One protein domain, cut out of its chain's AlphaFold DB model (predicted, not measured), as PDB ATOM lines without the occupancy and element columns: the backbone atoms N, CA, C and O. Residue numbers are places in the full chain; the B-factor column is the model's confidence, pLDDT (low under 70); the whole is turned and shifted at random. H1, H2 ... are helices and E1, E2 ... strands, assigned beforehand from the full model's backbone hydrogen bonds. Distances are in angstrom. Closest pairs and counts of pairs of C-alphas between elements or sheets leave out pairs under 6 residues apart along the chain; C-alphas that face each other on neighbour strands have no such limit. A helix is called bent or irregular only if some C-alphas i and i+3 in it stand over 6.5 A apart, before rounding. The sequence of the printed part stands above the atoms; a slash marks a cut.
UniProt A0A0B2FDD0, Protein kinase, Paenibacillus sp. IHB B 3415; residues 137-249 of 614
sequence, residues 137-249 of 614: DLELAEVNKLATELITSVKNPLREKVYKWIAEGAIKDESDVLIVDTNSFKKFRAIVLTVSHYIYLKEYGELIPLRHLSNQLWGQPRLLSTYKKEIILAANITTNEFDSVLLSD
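Overview. This is residues 137 to 249 of the 614 residues of the protein "Protein kinase" of Paenibacillus sp. IHB B 3415 (UniProt A0A0B2FDD0). A three-helix bundle, H1, H2 and H3, has the long kinked H3 running through the middle of the domain, with the perpendicular helix H6 packed across H3 on the side away from H1. The small hairpin E1 E2 sits where H2 ends and H3 begins, and the short helices H4, H5 and H7 lie round the rest of H3. The printed part has 113 residues with seven named helices and two named strands, in the order H1 H2 E1 E2 H3 H4 H5 H6 H7; the two strands are antiparallel, and the class is mostly helix. The whole is compact, with a radius of gyration of the C-alphas of 12.8 A, and rounded, spanning 32 by 30 by 27 A.

Arrangement. E1, residues 170 to 172, and E2, residues 178 to 181, form an antiparallel hairpin at 168 degrees; N 171 and O 180 are 2.8 A apart, and N 179 and O 171 are also 2.8 A apart, both within hydrogen-bond range. H3, residues 182 to 204, is the hub, touching three helices; its closest C-alphas to E2 are those of Phe 188 and Val 180, 6.0 A apart. H3 is irregular, C-alphas 183 and 186 being 8.8 A apart, and has a kink of 41 degrees near residue 189. H1, residues 137 to 151, touches H3 at a shallow tilt of 12 degrees, the same way, closest at the C-alphas of Ala 147 and Ser 196, 5.6 A. H2, residues 158 to 168, touches residues 192 to 199 of H3 at a shallow tilt of 21 degrees, opposite ways, closest at the C-alphas of Val 162 and Val 192, 6.4 A. H1 and H2 form a helical hairpin, and with H3 an up and down bundle, each helix running against the one before it. H6, residues 228 to 235, touches residues 191 to 195 of H3, about perpendicular at 73 degrees, closest at the C-alphas of Ile 191 and Ile 231, 5.3 A. H4, residues 210 to 218, touches H5, residues 223 to 226, closest at the C-alphas of Ser 214 and Leu 224, 5.4 A. H7, residues 239 to 243, is close to but not clearly touching H6, the closest C-alphas being those of Ile 232 and Thr 239, 6.7 A. Every O i to N i+4 pair is within hydrogen-bond range in H1, H2, H4, H6 and H7; H3 has 17 of 19, and H5 is too short for such a pair.

Along the chain. H1 begins at C-alpha 137 (131.575, 141.483, 171.847) and is 20.8 A long; H2 is 15.4 A. H3 runs 30.2 A to C-alpha 204 (147.579, 152.141, 196.397). H4 is 11.9 A and H6 10.6 A long. H7 ends at C-alpha 243 (150.392, 136.715, 197.483).

Size, cuts and confidence. The C-alphas farthest apart are those of Leu 138 and Asn 240, 34.8 A. The printed part has no cut and no long link. Residues 208 to 209 pair parallel with residues 246 to 247. The mean pLDDT of the printed part is 90.3, and no printed residue is under 70.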
ATOM      1  N   ASP A 137     131.207 140.101 172.145       82.62
ATOM      2  CA  ASP A 137     131.575 141.483 171.847       82.62
ATOM      3  C   ASP A 137     131.027 142.432 172.921       82.62
ATOM      4  O   ASP A 137     131.762 143.292 173.419       82.62
ATOM      5  N   LEU A 138     129.774 142.238 173.352       85.94
ATOM      6  CA  LEU A 138     129.197 142.987 174.478       85.94
ATOM      7  C   LEU A 138     129.953 142.730 175.786       85.94
ATOM      8  O   LEU A 138     130.272 143.668 176.521       85.94
ATOM      9  N   GLU A 139     130.283 141.476 176.075       85.06
ATOM     10  CA  GLU A 139     131.036 141.124 177.278       85.06
ATOM     11  C   GLU A 139     132.487 141.620 177.232       85.06
ATOM     12  O   GLU A 139     133.016 142.080 178.245       85.06
ATOM     13  N   LEU A 140     133.151 141.568 176.072       89.75
ATOM     14  CA  LEU A 140     134.476 142.165 175.884       89.75
ATOM     15  C   LEU A 140     134.431 143.672 176.126       89.75
ATOM     16  O   LEU A 140     135.331 144.203 176.777       89.75
ATOM     17  N   ALA A 141     133.392 144.358 175.645       90.62
ATOM     18  CA  ALA A 141     133.204 145.782 175.894       90.62
ATOM     19  C   ALA A 141     133.018 146.079 177.393       90.62
ATOM     20  O   ALA A 141     133.595 147.043 177.905       90.62
ATOM     21  N   GLU A 142     132.280 145.237 178.119       91.44
ATOM     22  CA  GLU A 142     132.130 145.353 179.573       91.44
ATOM     23  C   GLU A 142     133.460 145.115 180.306       91.44
ATOM     24  O   GLU A 142     133.851 145.915 181.158       91.44
ATOM     25  N   VAL A 143     134.199 144.061 179.943       92.94
ATOM     26  CA  VAL A 143     135.530 143.776 180.501       92.94
ATOM     27  C   VAL A 143     136.489 144.930 180.228       92.94
ATOM     28  O   VAL A 143     137.219 145.335 181.131       92.94
ATOM     29  N   ASN A 144     136.458 145.493 179.018       94.69
ATOM     30  CA  ASN A 144     137.261 146.653 178.655       94.69
ATOM     31  C   ASN A 144     136.943 147.853 179.540       94.69
ATOM     32  O   ASN A 144     137.854 148.475 180.088       94.69
ATOM     33  N   LYS A 145     135.654 148.157 179.715       95.25
ATOM     34  CA  LYS A 145     135.194 149.248 180.573       95.25
ATOM     35  C   LYS A 145     135.700 149.072 182.008       95.25
ATOM     36  O   LYS A 145     136.382 149.959 182.512       95.25
ATOM     37  N   LEU A 146     135.434 147.919 182.626       94.00
ATOM     38  CA  LEU A 146     135.818 147.630 184.013       94.00
ATOM     39  C   LEU A 146     137.339 147.651 184.218       94.00
ATOM     40  O   LEU A 146     137.830 148.214 185.194       94.00
ATOM     41  N   ALA A 147     138.101 147.052 183.297       94.50
ATOM     42  CA  ALA A 147     139.558 147.057 183.367       94.50
ATOM     43  C   ALA A 147     140.107 148.485 183.246       94.50
ATOM     44  O   ALA A 147     140.926 148.897 184.064       94.50
ATOM     45  N   THR A 148     139.617 149.254 182.270       93.88
ATOM     46  CA  THR A 148     140.031 150.643 182.017       93.88
ATOM     47  C   THR A 148     139.752 151.537 183.225       93.88
ATOM     48  O   THR A 148     140.658 152.237 183.675       93.88
ATOM     49  N   GLU A 149     138.554 151.454 183.813       94.62
ATOM     50  CA  GLU A 149     138.182 152.203 185.024       94.62
ATOM     51  C   GLU A 149     139.168 151.981 186.187       94.62
ATOM     52  O   GLU A 149     139.458 152.921 186.927       94.62
ATOM     53  N   LEU A 150     139.734 150.776 186.318       92.56
ATOM     54  CA  LEU A 150     140.699 150.442 187.371       92.56
ATOM     55  C   LEU A 150     142.122 150.931 187.080       92.56
ATOM     56  O   LEU A 150     142.815 151.374 187.994       92.56
ATOM     57  N   ILE A 151     142.599 150.806 185.838       94.25
ATOM     58  CA  ILE A 151     144.044 150.910 185.547       94.25
ATOM     59  C   ILE A 151     144.456 152.158 184.763       94.25
ATOM     60  O   ILE A 151     145.655 152.410 184.641       94.25
ATOM     61  N   THR A 152     143.522 152.962 184.244       91.12
ATOM     62  CA  THR A 152     143.861 154.141 183.419       91.12
ATOM     63  C   THR A 152     144.727 155.162 184.156       91.12
ATOM     64  O   THR A 152     145.656 155.715 183.569       91.12
ATOM     65  N   SER A 153     144.463 155.401 185.440       87.19
ATOM     66  CA  SER A 153     145.223 156.355 186.259       87.19
ATOM     67  C   SER A 153     146.525 155.777 186.829       87.19
ATOM     68  O   SER A 153     147.314 156.521 187.412       87.19
ATOM     69  N   VAL A 154     146.782 154.479 186.643       87.81
ATOM     70  CA  VAL A 154     147.874 153.749 187.299       87.81
ATOM     71  C   VAL A 154     149.105 153.654 186.395       87.81
ATOM     72  O   VAL A 154     149.006 153.382 185.192       87.81
ATOM     73  N   LYS A 155     150.299 153.844 186.970       84.12
ATOM     74  CA  LYS A 155     151.588 153.711 186.272       84.12
ATOM     75  C   LYS A 155     152.202 152.331 186.519       84.12
ATOM     76  O   LYS A 155     153.168 152.192 187.259       84.12
ATOM     77  N   ASN A 156     151.671 151.308 185.849       87.12
ATOM     78  CA  ASN A 156     152.169 149.933 185.953       87.12
ATOM     79  C   ASN A 156     152.471 149.331 184.563       87.12
ATOM     80  O   ASN A 156     151.609 149.407 183.688       87.12
ATOM     81  N   PRO A 157     153.638 148.691 184.339       86.00
ATOM     82  CA  PRO A 157     153.986 148.075 183.051       86.00
ATOM     83  C   PRO A 157     152.990 147.017 182.550       86.00
ATOM     84  O   PRO A 157     152.847 146.826 181.344       86.00
ATOM     85  N   LEU A 158     152.275 146.340 183.456       90.00
ATOM     86  CA  LEU A 158     151.264 145.339 183.098       90.00
ATOM     87  C   LEU A 158     150.013 145.952 182.462       90.00
ATOM     88  O   LEU A 158     149.264 145.242 181.794       90.00
ATOM     89  N   ARG A 159     149.800 147.262 182.620       93.12
ATOM     90  CA  ARG A 159     148.649 147.977 182.061       93.12
ATOM     91  C   ARG A 159     148.555 147.821 180.544       93.12
ATOM     92  O   ARG A 159     147.506 147.460 180.027       93.12
ATOM     93  N   GLU A 160     149.666 148.035 179.839       91.62
ATOM     94  CA  GLU A 160     149.704 147.918 178.375       91.62
ATOM     95  C   GLU A 160     149.460 146.472 177.918       91.62
ATOM     96  O   GLU A 160     148.801 146.246 176.901       91.62
ATOM     97  N   LYS A 161     149.913 145.477 178.701       92.56
ATOM     98  CA  LYS A 161     149.604 144.060 178.441       92.56
ATOM     99  C   LYS A 161     148.097 143.800 178.543       92.56
ATOM    100  O   LYS A 161     147.545 143.153 177.660       92.56
ATOM    101  N   VAL A 162     147.424 144.342 179.562       94.81
ATOM    102  CA  VAL A 162     145.969 144.195 179.740       94.81
ATOM    103  C   VAL A 162     145.189 144.796 178.567       94.81
ATOM    104  O   VAL A 162     144.317 144.120 178.020       94.81
ATOM    105  N   TYR A 163     145.525 146.016 178.130       94.31
ATOM    106  CA  TYR A 163     144.875 146.629 176.963       94.31
ATOM    107  C   TYR A 163     145.076 145.805 175.691       94.31
ATOM    108  O   TYR A 163     144.123 145.589 174.939       94.31
ATOM    109  N   LYS A 164     146.290 145.281 175.480       93.38
ATOM    110  CA  LYS A 164     146.586 144.388 174.358       93.38
ATOM    111  C   LYS A 164     145.735 143.114 174.404       93.38
ATOM    112  O   LYS A 164     145.144 142.757 173.391       93.38
ATOM    113  N   TRP A 165     145.618 142.463 175.564       95.12
ATOM    114  CA  TRP A 165     144.820 141.237 175.702       95.12
ATOM    115  C   TRP A 165     143.348 141.442 175.354       95.12
ATOM    116  O   TRP A 165     142.747 140.590 174.704       95.12
ATOM    117  N   ILE A 166     142.773 142.569 175.779       94.00
ATOM    118  CA  ILE A 166     141.381 142.928 175.489       94.00
ATOM    119  C   ILE A 166     141.195 143.185 173.991       94.00
ATOM    120  O   ILE A 166     140.257 142.650 173.406       94.00
ATOM    121  N   ALA A 167     142.097 143.946 173.363       92.50
ATOM    122  CA  ALA A 167     142.030 144.254 171.933       92.50
ATOM    123  C   ALA A 167     142.197 143.011 171.041       92.50
ATOM    124  O   ALA A 167     141.547 142.904 170.004       92.50
ATOM    125  N   GLU A 168     143.055 142.069 171.440       92.69
ATOM    126  CA  GLU A 168     143.308 140.827 170.697       92.69
ATOM    127  C   GLU A 168     142.310 139.706 171.031       92.69
ATOM    128  O   GLU A 168     142.278 138.690 170.338       92.69
ATOM    129  N   GLY A 169     141.523 139.843 172.105       91.94
ATOM    130  CA  GLY A 169     140.664 138.769 172.617       91.94
ATOM    131  C   GLY A 169     141.446 137.523 173.068       91.94
ATOM    132  O   GLY A 169     140.893 136.422 173.137       91.94
ATOM    133  N   ALA A 170     142.741 137.673 173.353       92.81
ATOM    134  CA  ALA A 170     143.644 136.580 173.680       92.81
ATOM    135  C   ALA A 170     144.724 137.019 174.672       92.81
ATOM    136  O   ALA A 170     145.264 138.119 174.605       92.81
ATOM    137  N   ILE A 171     145.063 136.124 175.596       94.69
ATOM    138  CA  ILE A 171     146.147 136.283 176.559       94.69
ATOM    139  C   ILE A 171     147.248 135.308 176.172       94.69
ATOM    140  O   ILE A 171     147.032 134.092 176.116       94.69
ATOM    141  N   LYS A 172     148.441 135.849 175.952       90.25
ATOM    142  CA  LYS A 172     149.649 135.092 175.636       90.25
ATOM    143  C   LYS A 172     150.734 135.361 176.671       90.25
ATOM    144  O   LYS A 172     150.740 136.429 177.290       90.25
ATOM    145  N   ASP A 173     151.622 134.393 176.863       84.56
ATOM    146  CA  ASP A 173     152.819 134.570 177.685       84.56
ATOM    147  C   ASP A 173     153.912 135.368 176.946       84.56
ATOM    148  O   ASP A 173     153.713 135.877 175.841       84.56
ATOM    149  N   GLU A 174     155.090 135.511 177.562       81.56
ATOM    150  CA  GLU A 174     156.211 136.259 176.968       81.56
ATOM    151  C   GLU A 174     156.847 135.568 175.755       81.56
ATOM    152  O   GLU A 174     157.561 136.214 174.992       81.56
ATOM    153  N   SER A 175     156.574 134.276 175.562       84.81
ATOM    154  CA  SER A 175     157.020 133.487 174.409       84.81
ATOM    155  C   SER A 175     155.963 133.436 173.293       84.81
ATOM    156  O   SER A 175     156.074 132.614 172.387       84.81
ATOM    157  N   ASP A 176     154.942 134.303 173.356       85.00
ATOM    158  CA  ASP A 176     153.781 134.350 172.452       85.00
ATOM    159  C   ASP A 176     152.933 133.059 172.453       85.00
ATOM    160  O   ASP A 176     152.136 132.818 171.541       85.00
ATOM    161  N   VAL A 177     153.047 132.228 173.496       88.88
ATOM    162  CA  VAL A 177     152.235 131.015 173.652       88.88
ATOM    163  C   VAL A 177     150.870 131.386 174.222       88.88
ATOM    164  O   VAL A 177     150.760 132.093 175.223       88.88
ATOM    165  N   LEU A 178     149.808 130.886 173.589       90.31
ATOM    166  CA  LEU A 178     148.430 131.125 174.014       90.31
ATOM    167  C   LEU A 178     148.156 130.515 175.400       90.31
ATOM    168  O   LEU A 178     148.226 129.299 175.576       90.31
ATOM    169  N   ILE A 179     147.769 131.357 176.362       89.44
ATOM    170  CA  ILE A 179     147.306 130.939 177.695       89.44
ATOM    171  C   ILE A 179     145.786 130.731 177.686       89.44
ATOM    172  O   ILE A 179     145.283 129.731 178.211       89.44
ATOM    173  N   VAL A 180     145.044 131.703 177.143       90.56
ATOM    174  CA  VAL A 180     143.578 131.674 177.033       90.56
ATOM    175  C   VAL A 180     143.093 132.661 175.968       90.56
ATOM    176  O   VAL A 180     143.707 133.702 175.767       90.56
ATOM    177  N   ASP A 181     141.971 132.363 175.328       88.38
ATOM    178  CA  ASP A 181     141.258 133.238 174.394       88.38
ATOM    179  C   ASP A 181     139.774 133.374 174.787       88.38
ATOM    180  O   ASP A 181     139.300 132.798 175.779       88.38
ATOM    181  N   THR A 182     139.012 134.128 173.998       83.19
ATOM    182  CA  THR A 182     137.567 134.298 174.191       83.19
ATOM    183  C   THR A 182     136.746 133.020 174.013       83.19
ATOM    184  O   THR A 182     135.622 132.971 174.512       83.19
ATOM    185  N   ASN A 183     137.295 131.934 173.446       74.56
ATOM    186  CA  ASN A 183     136.612 130.632 173.450       74.56
ATOM    187  C   ASN A 183     136.427 130.105 174.883       74.56
ATOM    188  O   ASN A 183     135.486 129.366 175.172       74.56
ATOM    189  N   SER A 184     137.303 130.517 175.803       77.50
ATOM    190  CA  SER A 184     137.180 130.288 177.244       77.50
ATOM    191  C   SER A 184     136.883 131.593 177.989       77.50
ATOM    192  O   SER A 184     137.550 131.916 178.977       77.50
ATOM    193  N   PHE A 185     135.858 132.330 177.547       81.00
ATOM    194  CA  PHE A 185     135.574 133.698 177.996       81.00
ATOM    195  C   PHE A 185     135.568 133.887 179.522       81.00
ATOM    196  O   PHE A 185     136.176 134.820 180.037       81.00
ATOM    197  N   LYS A 186     134.973 132.959 180.285       80.56
ATOM    198  CA  LYS A 186     134.968 133.023 181.759       80.56
ATOM    199  C   LYS A 186     136.383 133.081 182.353       80.56
ATOM    200  O   LYS A 186     136.628 133.829 183.297       80.56
ATOM    201  N   LYS A 187     137.312 132.291 181.807       83.44
ATOM    202  CA  LYS A 187     138.720 132.271 182.225       83.44
ATOM    203  C   LYS A 187     139.443 133.528 181.741       83.44
ATOM    204  O   LYS A 187     140.163 134.130 182.529       83.44
ATOM    205  N   PHE A 188     139.208 133.943 180.495       88.75
ATOM    206  CA  PHE A 188     139.743 135.190 179.942       88.75
ATOM    207  C   PHE A 188     139.365 136.401 180.813       88.75
ATOM    208  O   PHE A 188     140.247 137.060 181.364       88.75
ATOM    209  N   ARG A 189     138.064 136.612 181.056       90.94
ATOM    210  CA  ARG A 189     137.526 137.660 181.939       90.94
ATOM    211  C   ARG A 189     138.121 137.581 183.345       90.94
ATOM    212  O   ARG A 189     138.492 138.606 183.908       90.94
ATOM    213  N   ALA A 190     138.253 136.378 183.910       88.44
ATOM    214  CA  ALA A 190     138.820 136.200 185.246       88.44
ATOM    215  C   ALA A 190     140.278 136.664 185.320       88.44
ATOM    216  O   ALA A 190     140.639 137.350 186.275       88.44
ATOM    217  N   ILE A 191     141.102 136.325 184.325       93.88
ATOM    218  CA  ILE A 191     142.509 136.733 184.292       93.88
ATOM    219  C   ILE A 191     142.617 138.247 184.105       93.88
ATOM    220  O   ILE A 191     143.250 138.903 184.930       93.88
ATOM    221  N   VAL A 192     141.947 138.809 183.095       95.88
ATOM    222  CA  VAL A 192     141.995 140.249 182.789       95.88
ATOM    223  C   VAL A 192     141.588 141.097 183.995       95.88
ATOM    224  O   VAL A 192     142.340 141.984 184.410       95.88
ATOM    225  N   LEU A 193     140.435 140.808 184.607       96.00
ATOM    226  CA  LEU A 193     139.944 141.597 185.739       96.00
ATOM    227  C   LEU A 193     140.805 141.401 186.993       96.00
ATOM    228  O   LEU A 193     141.084 142.373 187.689       96.00
ATOM    229  N   THR A 194     141.294 140.186 187.268       95.88
ATOM    230  CA  THR A 194     142.156 139.960 188.444       95.88
ATOM    231  C   THR A 194     143.489 140.689 188.312       95.88
ATOM    232  O   THR A 194     143.940 141.296 189.279       95.88
ATOM    233  N   VAL A 195     144.109 140.673 187.126       95.94
ATOM    234  CA  VAL A 195     145.354 141.417 186.874       95.94
ATOM    235  C   VAL A 195     145.108 142.924 186.966       95.94
ATOM    236  O   VAL A 195     145.911 143.631 187.569       95.94
ATOM    237  N   SER A 196     143.974 143.413 186.459       96.56
ATOM    238  CA  SER A 196     143.585 144.827 186.574       96.56
ATOM    239  C   SER A 196     143.437 145.266 188.036       96.56
ATOM    240  O   SER A 196     144.004 146.278 188.444       96.56
ATOM    241  N   HIS A 197     142.755 144.464 188.859       96.00
ATOM    242  CA  HIS A 197     142.653 144.707 190.299       96.00
ATOM    243  C   HIS A 197     144.004 144.609 191.007       96.00
ATOM    244  O   HIS A 197     144.300 145.446 191.849       96.00
ATOM    245  N   TYR A 198     144.842 143.627 190.667       95.56
ATOM    246  CA  TYR A 198     146.190 143.511 191.224       95.56
ATOM    247  C   TYR A 198     147.019 144.776 190.968       95.56
ATOM    248  O   TYR A 198     147.655 145.282 191.890       95.56
ATOM    249  N   ILE A 199     146.974 145.314 189.743       95.19
ATOM    250  CA  ILE A 199     147.650 146.563 189.372       95.19
ATOM    251  C   ILE A 199     147.166 147.721 190.248       95.19
ATOM    252  O   ILE A 199     147.993 148.426 190.825       95.19
ATOM    253  N   TYR A 200     145.846 147.893 190.357       94.94
ATOM    254  CA  TYR A 200     145.235 148.939 191.176       94.94
ATOM    255  C   TYR A 200     145.655 148.814 192.647       94.94
ATOM    256  O   TYR A 200     146.226 149.739 193.214       94.94
ATOM    257  N   LEU A 201     145.445 147.645 193.251       94.25
ATOM    258  CA  LEU A 201     145.732 147.397 194.665       94.25
ATOM    259  C   LEU A 201     147.212 147.620 194.992       94.25
ATOM    260  O   LEU A 201     147.537 148.233 196.007       94.25
ATOM    261  N   LYS A 202     148.113 147.178 194.104       93.12
ATOM    262  CA  LYS A 202     149.558 147.352 194.272       93.12
ATOM    263  C   LYS A 202     149.978 148.824 194.262       93.12
ATOM    264  O   LYS A 202     150.853 149.188 195.041       93.12
ATOM    265  N   GLU A 203     149.374 149.655 193.412       93.19
ATOM    266  CA  GLU A 203     149.667 151.095 193.342       93.19
ATOM    267  C   GLU A 203     149.279 151.822 194.636       93.19
ATOM    268  O   GLU A 203     150.040 152.643 195.142       93.19
ATOM    269  N   TYR A 204     148.112 151.489 195.196       91.56
ATOM    270  CA  TYR A 204     147.579 152.141 196.397       91.56
ATOM    271  C   TYR A 204     147.999 151.466 197.713       91.56
ATOM    272  O   TYR A 204     147.618 151.926 198.788       91.56
ATOM    273  N   GLY A 205     148.793 150.390 197.655       90.69
ATOM    274  CA  GLY A 205     149.229 149.641 198.838       90.69
ATOM    275  C   GLY A 205     148.088 148.920 199.566       90.69
ATOM    276  O   GLY A 205     148.189 148.656 200.765       90.69
ATOM    277  N   GLU A 206     146.998 148.616 198.862       91.75
ATOM    278  CA  GLU A 206     145.844 147.908 199.408       91.75
ATOM    279  C   GLU A 206     146.022 146.390 199.303       91.75
ATOM    280  O   GLU A 206     146.591 145.865 198.346       91.75
ATOM    281  N   LEU A 207     145.499 145.667 200.295       93.44
ATOM    282  CA  LEU A 207     145.639 144.218 200.413       93.44
ATOM    283  C   LEU A 207     144.269 143.588 200.631       93.44
ATOM    284  O   LEU A 207     143.608 143.878 201.631       93.44
ATOM    285  N   ILE A 208     143.868 142.677 199.745       95.19
ATOM    286  CA  ILE A 208     142.606 141.940 199.886       95.19
ATOM    287  C   ILE A 208     142.819 140.441 199.657       95.19
ATOM    288  O   ILE A 208     143.676 140.047 198.868       95.19
ATOM    289  N   PRO A 209     142.031 139.565 200.297       95.25
ATOM    290  CA  PRO A 209     142.083 138.139 200.008       95.25
ATOM    291  C   PRO A 209     141.616 137.839 198.583       95.25
ATOM    292  O   PRO A 209     140.588 138.363 198.141       95.25
ATOM    293  N   LEU A 210     142.273 136.896 197.898       93.69
ATOM    294  CA  LEU A 210     141.839 136.448 196.565       93.69
ATOM    295  C   LEU A 210     140.385 135.949 196.583       93.69
ATOM    296  O   LEU A 210     139.621 136.172 195.643       93.69
ATOM    297  N   ARG A 211     139.984 135.309 197.686       90.81
ATOM    298  CA  ARG A 211     138.611 134.856 197.918       90.81
ATOM    299  C   ARG A 211     137.598 136.002 197.964       90.81
ATOM    300  O   ARG A 211     136.488 135.838 197.458       90.81
ATOM    301  N   HIS A 212     137.971 137.143 198.549       92.69
ATOM    302  CA  HIS A 212     137.115 138.328 198.619       92.69
ATOM    303  C   HIS A 212     136.879 138.899 197.221       92.69
ATOM    304  O   HIS A 212     135.730 139.019 196.796       92.69
ATOM    305  N   LEU A 213     137.965 139.118 196.472       92.94
ATOM    306  CA  LEU A 213     137.908 139.596 195.092       92.94
ATOM    307  C   LEU A 213     137.096 138.649 194.195       92.94
ATOM    308  O   LEU A 213     136.248 139.074 193.414       92.94
ATOM    309  N   SER A 214     137.305 137.340 194.348       89.94
ATOM    310  CA  SER A 214     136.568 136.318 193.601       89.94
ATOM    311  C   SER A 214     135.065 136.378 193.878       89.94
ATOM    312  O   SER A 214     134.262 136.201 192.964       89.94
ATOM    313  N   ASN A 215     134.667 136.634 195.125       86.44
ATOM    314  CA  ASN A 215     133.260 136.784 195.472       86.44
ATOM    315  C   ASN A 215     132.665 138.092 194.927       86.44
ATOM    316  O   ASN A 215     131.540 138.071 194.439       86.44
ATOM    317  N   GLN A 216     133.413 139.201 194.960       86.50
ATOM    318  CA  GLN A 216     132.972 140.487 194.404       86.50
ATOM    319  C   GLN A 216     132.743 140.415 192.892       86.50
ATOM    320  O   GLN A 216     131.711 140.868 192.409       86.50
ATOM    321  N   LEU A 217     133.677 139.811 192.155       84.19
ATOM    322  CA  LEU A 217     133.617 139.757 190.694       84.19
ATOM    323  C   LEU A 217     132.645 138.698 190.156       84.19
ATOM    324  O   LEU A 217     132.132 138.851 189.053       84.19
ATOM    325  N   TRP A 218     132.421 137.603 190.894       80.12
ATOM    326  CA  TRP A 218     131.749 136.417 190.344       80.12
ATOM    327  C   TRP A 218     130.640 135.828 191.213       80.12
ATOM    328  O   TRP A 218     130.037 134.828 190.818       80.12
ATOM    329  N   GLY A 219     130.440 136.327 192.436       76.75
ATOM    330  CA  GLY A 219     129.611 135.648 193.441       76.75
ATOM    331  C   GLY A 219     130.097 134.226 193.768       76.75
ATOM    332  O   GLY A 219     129.342 133.409 194.289       76.75
ATOM    333  N   GLN A 220     131.342 133.896 193.401       79.69
ATOM    334  CA  GLN A 220     131.942 132.567 193.527       79.69
ATOM    335  C   GLN A 220     133.294 132.706 194.233       79.69
ATOM    336  O   GLN A 220     134.301 132.949 193.571       79.69
ATOM    337  N   PRO A 221     133.370 132.504 195.559       80.31
ATOM    338  CA  PRO A 221     134.558 132.829 196.356       80.31
ATOM    339  C   PRO A 221     135.845 132.085 195.964       80.31
ATOM    340  O   PRO A 221     136.936 132.525 196.286       80.31
ATOM    341  N   ARG A 222     135.755 130.929 195.298       80.62
ATOM    342  CA  ARG A 222     136.921 130.074 194.978       80.62
ATOM    343  C   ARG A 222     137.254 130.024 193.490       80.62
ATOM    344  O   ARG A 222     138.135 129.261 193.090       80.62
ATOM    345  N   LEU A 223     136.542 130.789 192.665       82.75
ATOM    346  CA  LEU A 223     136.731 130.747 191.222       82.75
ATOM    347  C   LEU A 223     138.140 131.212 190.844       82.75
ATOM    348  O   LEU A 223     138.849 130.472 190.169       82.75
ATOM    349  N   LEU A 224     138.581 132.372 191.337       87.69
ATOM    350  CA  LEU A 224     139.901 132.910 190.988       87.69
ATOM    351  C   LEU A 224     141.052 132.031 191.491       87.69
ATOM    352  O   LEU A 224     142.070 131.911 190.816       87.69
ATOM    353  N   SER A 225     140.873 131.324 192.613       86.25
ATOM    354  CA  SER A 225     141.850 130.335 193.091       86.25
ATOM    355  C   SER A 225     142.099 129.215 192.076       86.25
ATOM    356  O   SER A 225     143.192 128.657 192.042       86.25
ATOM    357  N   THR A 226     141.105 128.890 191.240       84.25
ATOM    358  CA  THR A 226     141.220 127.868 190.186       84.25
ATOM    359  C   THR A 226     142.143 128.325 189.059       84.25
ATOM    360  O   THR A 226     142.819 127.495 188.464       84.25
ATOM    361  N   TYR A 227     142.202 129.635 188.805       87.12
ATOM    362  CA  TYR A 227     142.999 130.242 187.739       87.12
ATOM    363  C   TYR A 227     144.279 130.917 188.250       87.12
ATOM    364  O   TYR A 227     144.954 131.597 187.484       87.12
ATOM    365  N   LYS A 228     144.632 130.756 189.539       91.12
ATOM    366  CA  LYS A 228     145.776 131.444 190.168       91.12
ATOM    367  C   LYS A 228     147.076 131.239 189.384       91.12
ATOM    368  O   LYS A 228     147.820 132.192 189.185       91.12
ATOM    369  N   LYS A 229     147.338 130.016 188.909       90.69
ATOM    370  CA  LYS A 229     148.551 129.701 188.137       90.69
ATOM    371  C   LYS A 229     148.583 130.451 186.809       90.69
ATOM    372  O   LYS A 229     149.609 131.020 186.464       90.69
ATOM    373  N   GLU A 230     147.469 130.475 186.089       91.69
ATOM    374  CA  GLU A 230     147.366 131.162 184.803       91.69
ATOM    375  C   GLU A 230     147.381 132.683 184.944       91.69
ATOM    376  O   GLU A 230     147.943 133.349 184.086       91.69
ATOM    377  N   ILE A 231     146.836 133.229 186.035       93.31
ATOM    378  CA  ILE A 231     146.936 134.660 186.358       93.31
ATOM    379  C   ILE A 231     148.402 135.054 186.574       93.31
ATOM    380  O   ILE A 231     148.874 136.016 185.973       93.31
ATOM    381  N   ILE A 232     149.125 134.289 187.400       93.88
ATOM    382  CA  ILE A 232     150.550 134.507 187.693       93.88
ATOM    383  C   ILE A 232     151.384 134.395 186.410       93.88
ATOM    384  O   ILE A 232     152.220 135.259 186.148       93.88
ATOM    385  N   LEU A 233     151.116 133.371 185.590       92.50
ATOM    386  CA  LEU A 233     151.785 133.162 184.307       92.50
ATOM    387  C   LEU A 233     151.522 134.317 183.330       92.50
ATOM    388  O   LEU A 233     152.465 134.848 182.754       92.50
ATOM    389  N   ALA A 234     150.264 134.740 183.172       91.25
ATOM    390  CA  ALA A 234     149.886 135.831 182.273       91.25
ATOM    391  C   ALA A 234     150.511 137.169 182.689       91.25
ATOM    392  O   ALA A 234     151.016 137.917 181.853       91.25
ATOM    393  N   ALA A 235     150.515 137.467 183.988       91.56
ATOM    394  CA  ALA A 235     151.124 138.681 184.516       91.56
ATOM    395  C   ALA A 235     152.664 138.634 184.536       91.56
ATOM    396  O   ALA A 235     153.282 139.676 184.723       91.56
ATOM    397  N   ASN A 236     153.287 137.469 184.322       92.25
ATOM    398  CA  ASN A 236     154.725 137.245 184.504       92.25
ATOM    399  C   ASN A 236     155.243 137.757 185.864       92.25
ATOM    400  O   ASN A 236     156.210 138.513 185.948       92.25
ATOM    401  N   ILE A 237     154.556 137.372 186.938       92.56
ATOM    402  CA  ILE A 237     154.934 137.704 188.319       92.56
ATOM    403  C   ILE A 237     155.228 136.432 189.106       92.56
ATOM    404  O   ILE A 237     154.906 135.325 188.676       92.56
ATOM    405  N   THR A 238     155.838 136.564 190.283       94.75
ATOM    406  CA  THR A 238     156.040 135.407 191.170       94.75
ATOM    407  C   THR A 238     154.812 135.152 192.042       94.75
ATOM    408  O   THR A 238     154.033 136.060 192.329       94.75
ATOM    409  N   THR A 239     154.663 133.923 192.547       94.12
ATOM    410  CA  THR A 239     153.628 133.601 193.545       94.12
ATOM    411  C   THR A 239     153.739 134.481 194.788       94.12
ATOM    412  O   THR A 239     152.720 134.934 195.291       94.12
ATOM    413  N   ASN A 240     154.960 134.777 195.243       94.12
ATOM    414  CA  ASN A 240     155.188 135.643 196.402       94.12
ATOM    415  C   ASN A 240     154.746 137.082 196.130       94.12
ATOM    416  O   ASN A 240     154.169 137.719 197.002       94.12
ATOM    417  N   GLU A 241     154.995 137.587 194.922       94.19
ATOM    418  CA  GLU A 241     154.554 138.922 194.524       94.19
ATOM    419  C   GLU A 241     153.024 138.995 194.449       94.19
ATOM    420  O   GLU A 241     152.419 139.913 194.997       94.19
ATOM    421  N   PHE A 242     152.387 137.978 193.866       94.81
ATOM    422  CA  PHE A 242     150.931 137.872 193.839       94.81
ATOM    423  C   PHE A 242     150.336 137.801 195.254       94.81
ATOM    424  O   PHE A 242     149.451 138.587 195.585       94.81
ATOM    425  N   ASP A 243     150.857 136.910 196.104       93.94
ATOM    426  CA  ASP A 243     150.392 136.715 197.483       93.94
ATOM    427  C   ASP A 243     150.746 137.889 198.412       93.94
ATOM    428  O   ASP A 243     150.175 137.992 199.497       93.94
ATOM    429  N   SER A 244     151.640 138.796 197.994       93.44
ATOM    430  CA  SER A 244     151.927 140.038 198.724       93.44
ATOM    431  C   SER A 244     150.821 141.086 198.603       93.44
ATOM    432  O   SER A 244     150.788 141.991 199.427       93.44
ATOM    433  N   VAL A 245     149.923 140.952 197.618       94.31
ATOM    434  CA  VAL A 245     148.797 141.871 197.359       94.31
ATOM    435  C   VAL A 245     147.459 141.143 197.494       94.31
ATOM    436  O   VAL A 245     146.576 141.559 198.245       94.31
ATOM    437  N   LEU A 246     147.318 140.022 196.781       95.56
ATOM    438  CA  LEU A 246     146.127 139.178 196.766       95.56
ATOM    439  C   LEU A 246     146.325 137.993 197.707       95.56
ATOM    440  O   LEU A 246     146.778 136.918 197.315       95.56
ATOM    441  N   LEU A 247     145.976 138.217 198.969       93.94
ATOM    442  CA  LEU A 247     146.309 137.334 200.081       93.94
ATOM    443  C   LEU A 247     145.663 135.950 199.927       93.94
ATOM    444  O   LEU A 247     144.489 135.817 199.553       93.94
ATOM    445  N   SER A 248     146.422 134.915 200.278       88.25
ATOM    446  CA  SER A 248     145.908 133.552 200.399       88.25
ATOM    447  C   SER A 248     145.109 133.379 201.699       88.25
ATOM    448  O   SER A 248     145.436 133.978 202.720       88.25
ATOM    449  N   ASP A 249     144.054 132.556 201.661       89.00
ATOM    450  CA  ASP A 249     143.185 132.279 202.808       89.00
ATOM    451  C   ASP A 249     143.224 130.809 203.253       89.00
ATOM    452  O   ASP A 249     143.290 129.889 202.436       89.00
TER     453      ASP A 249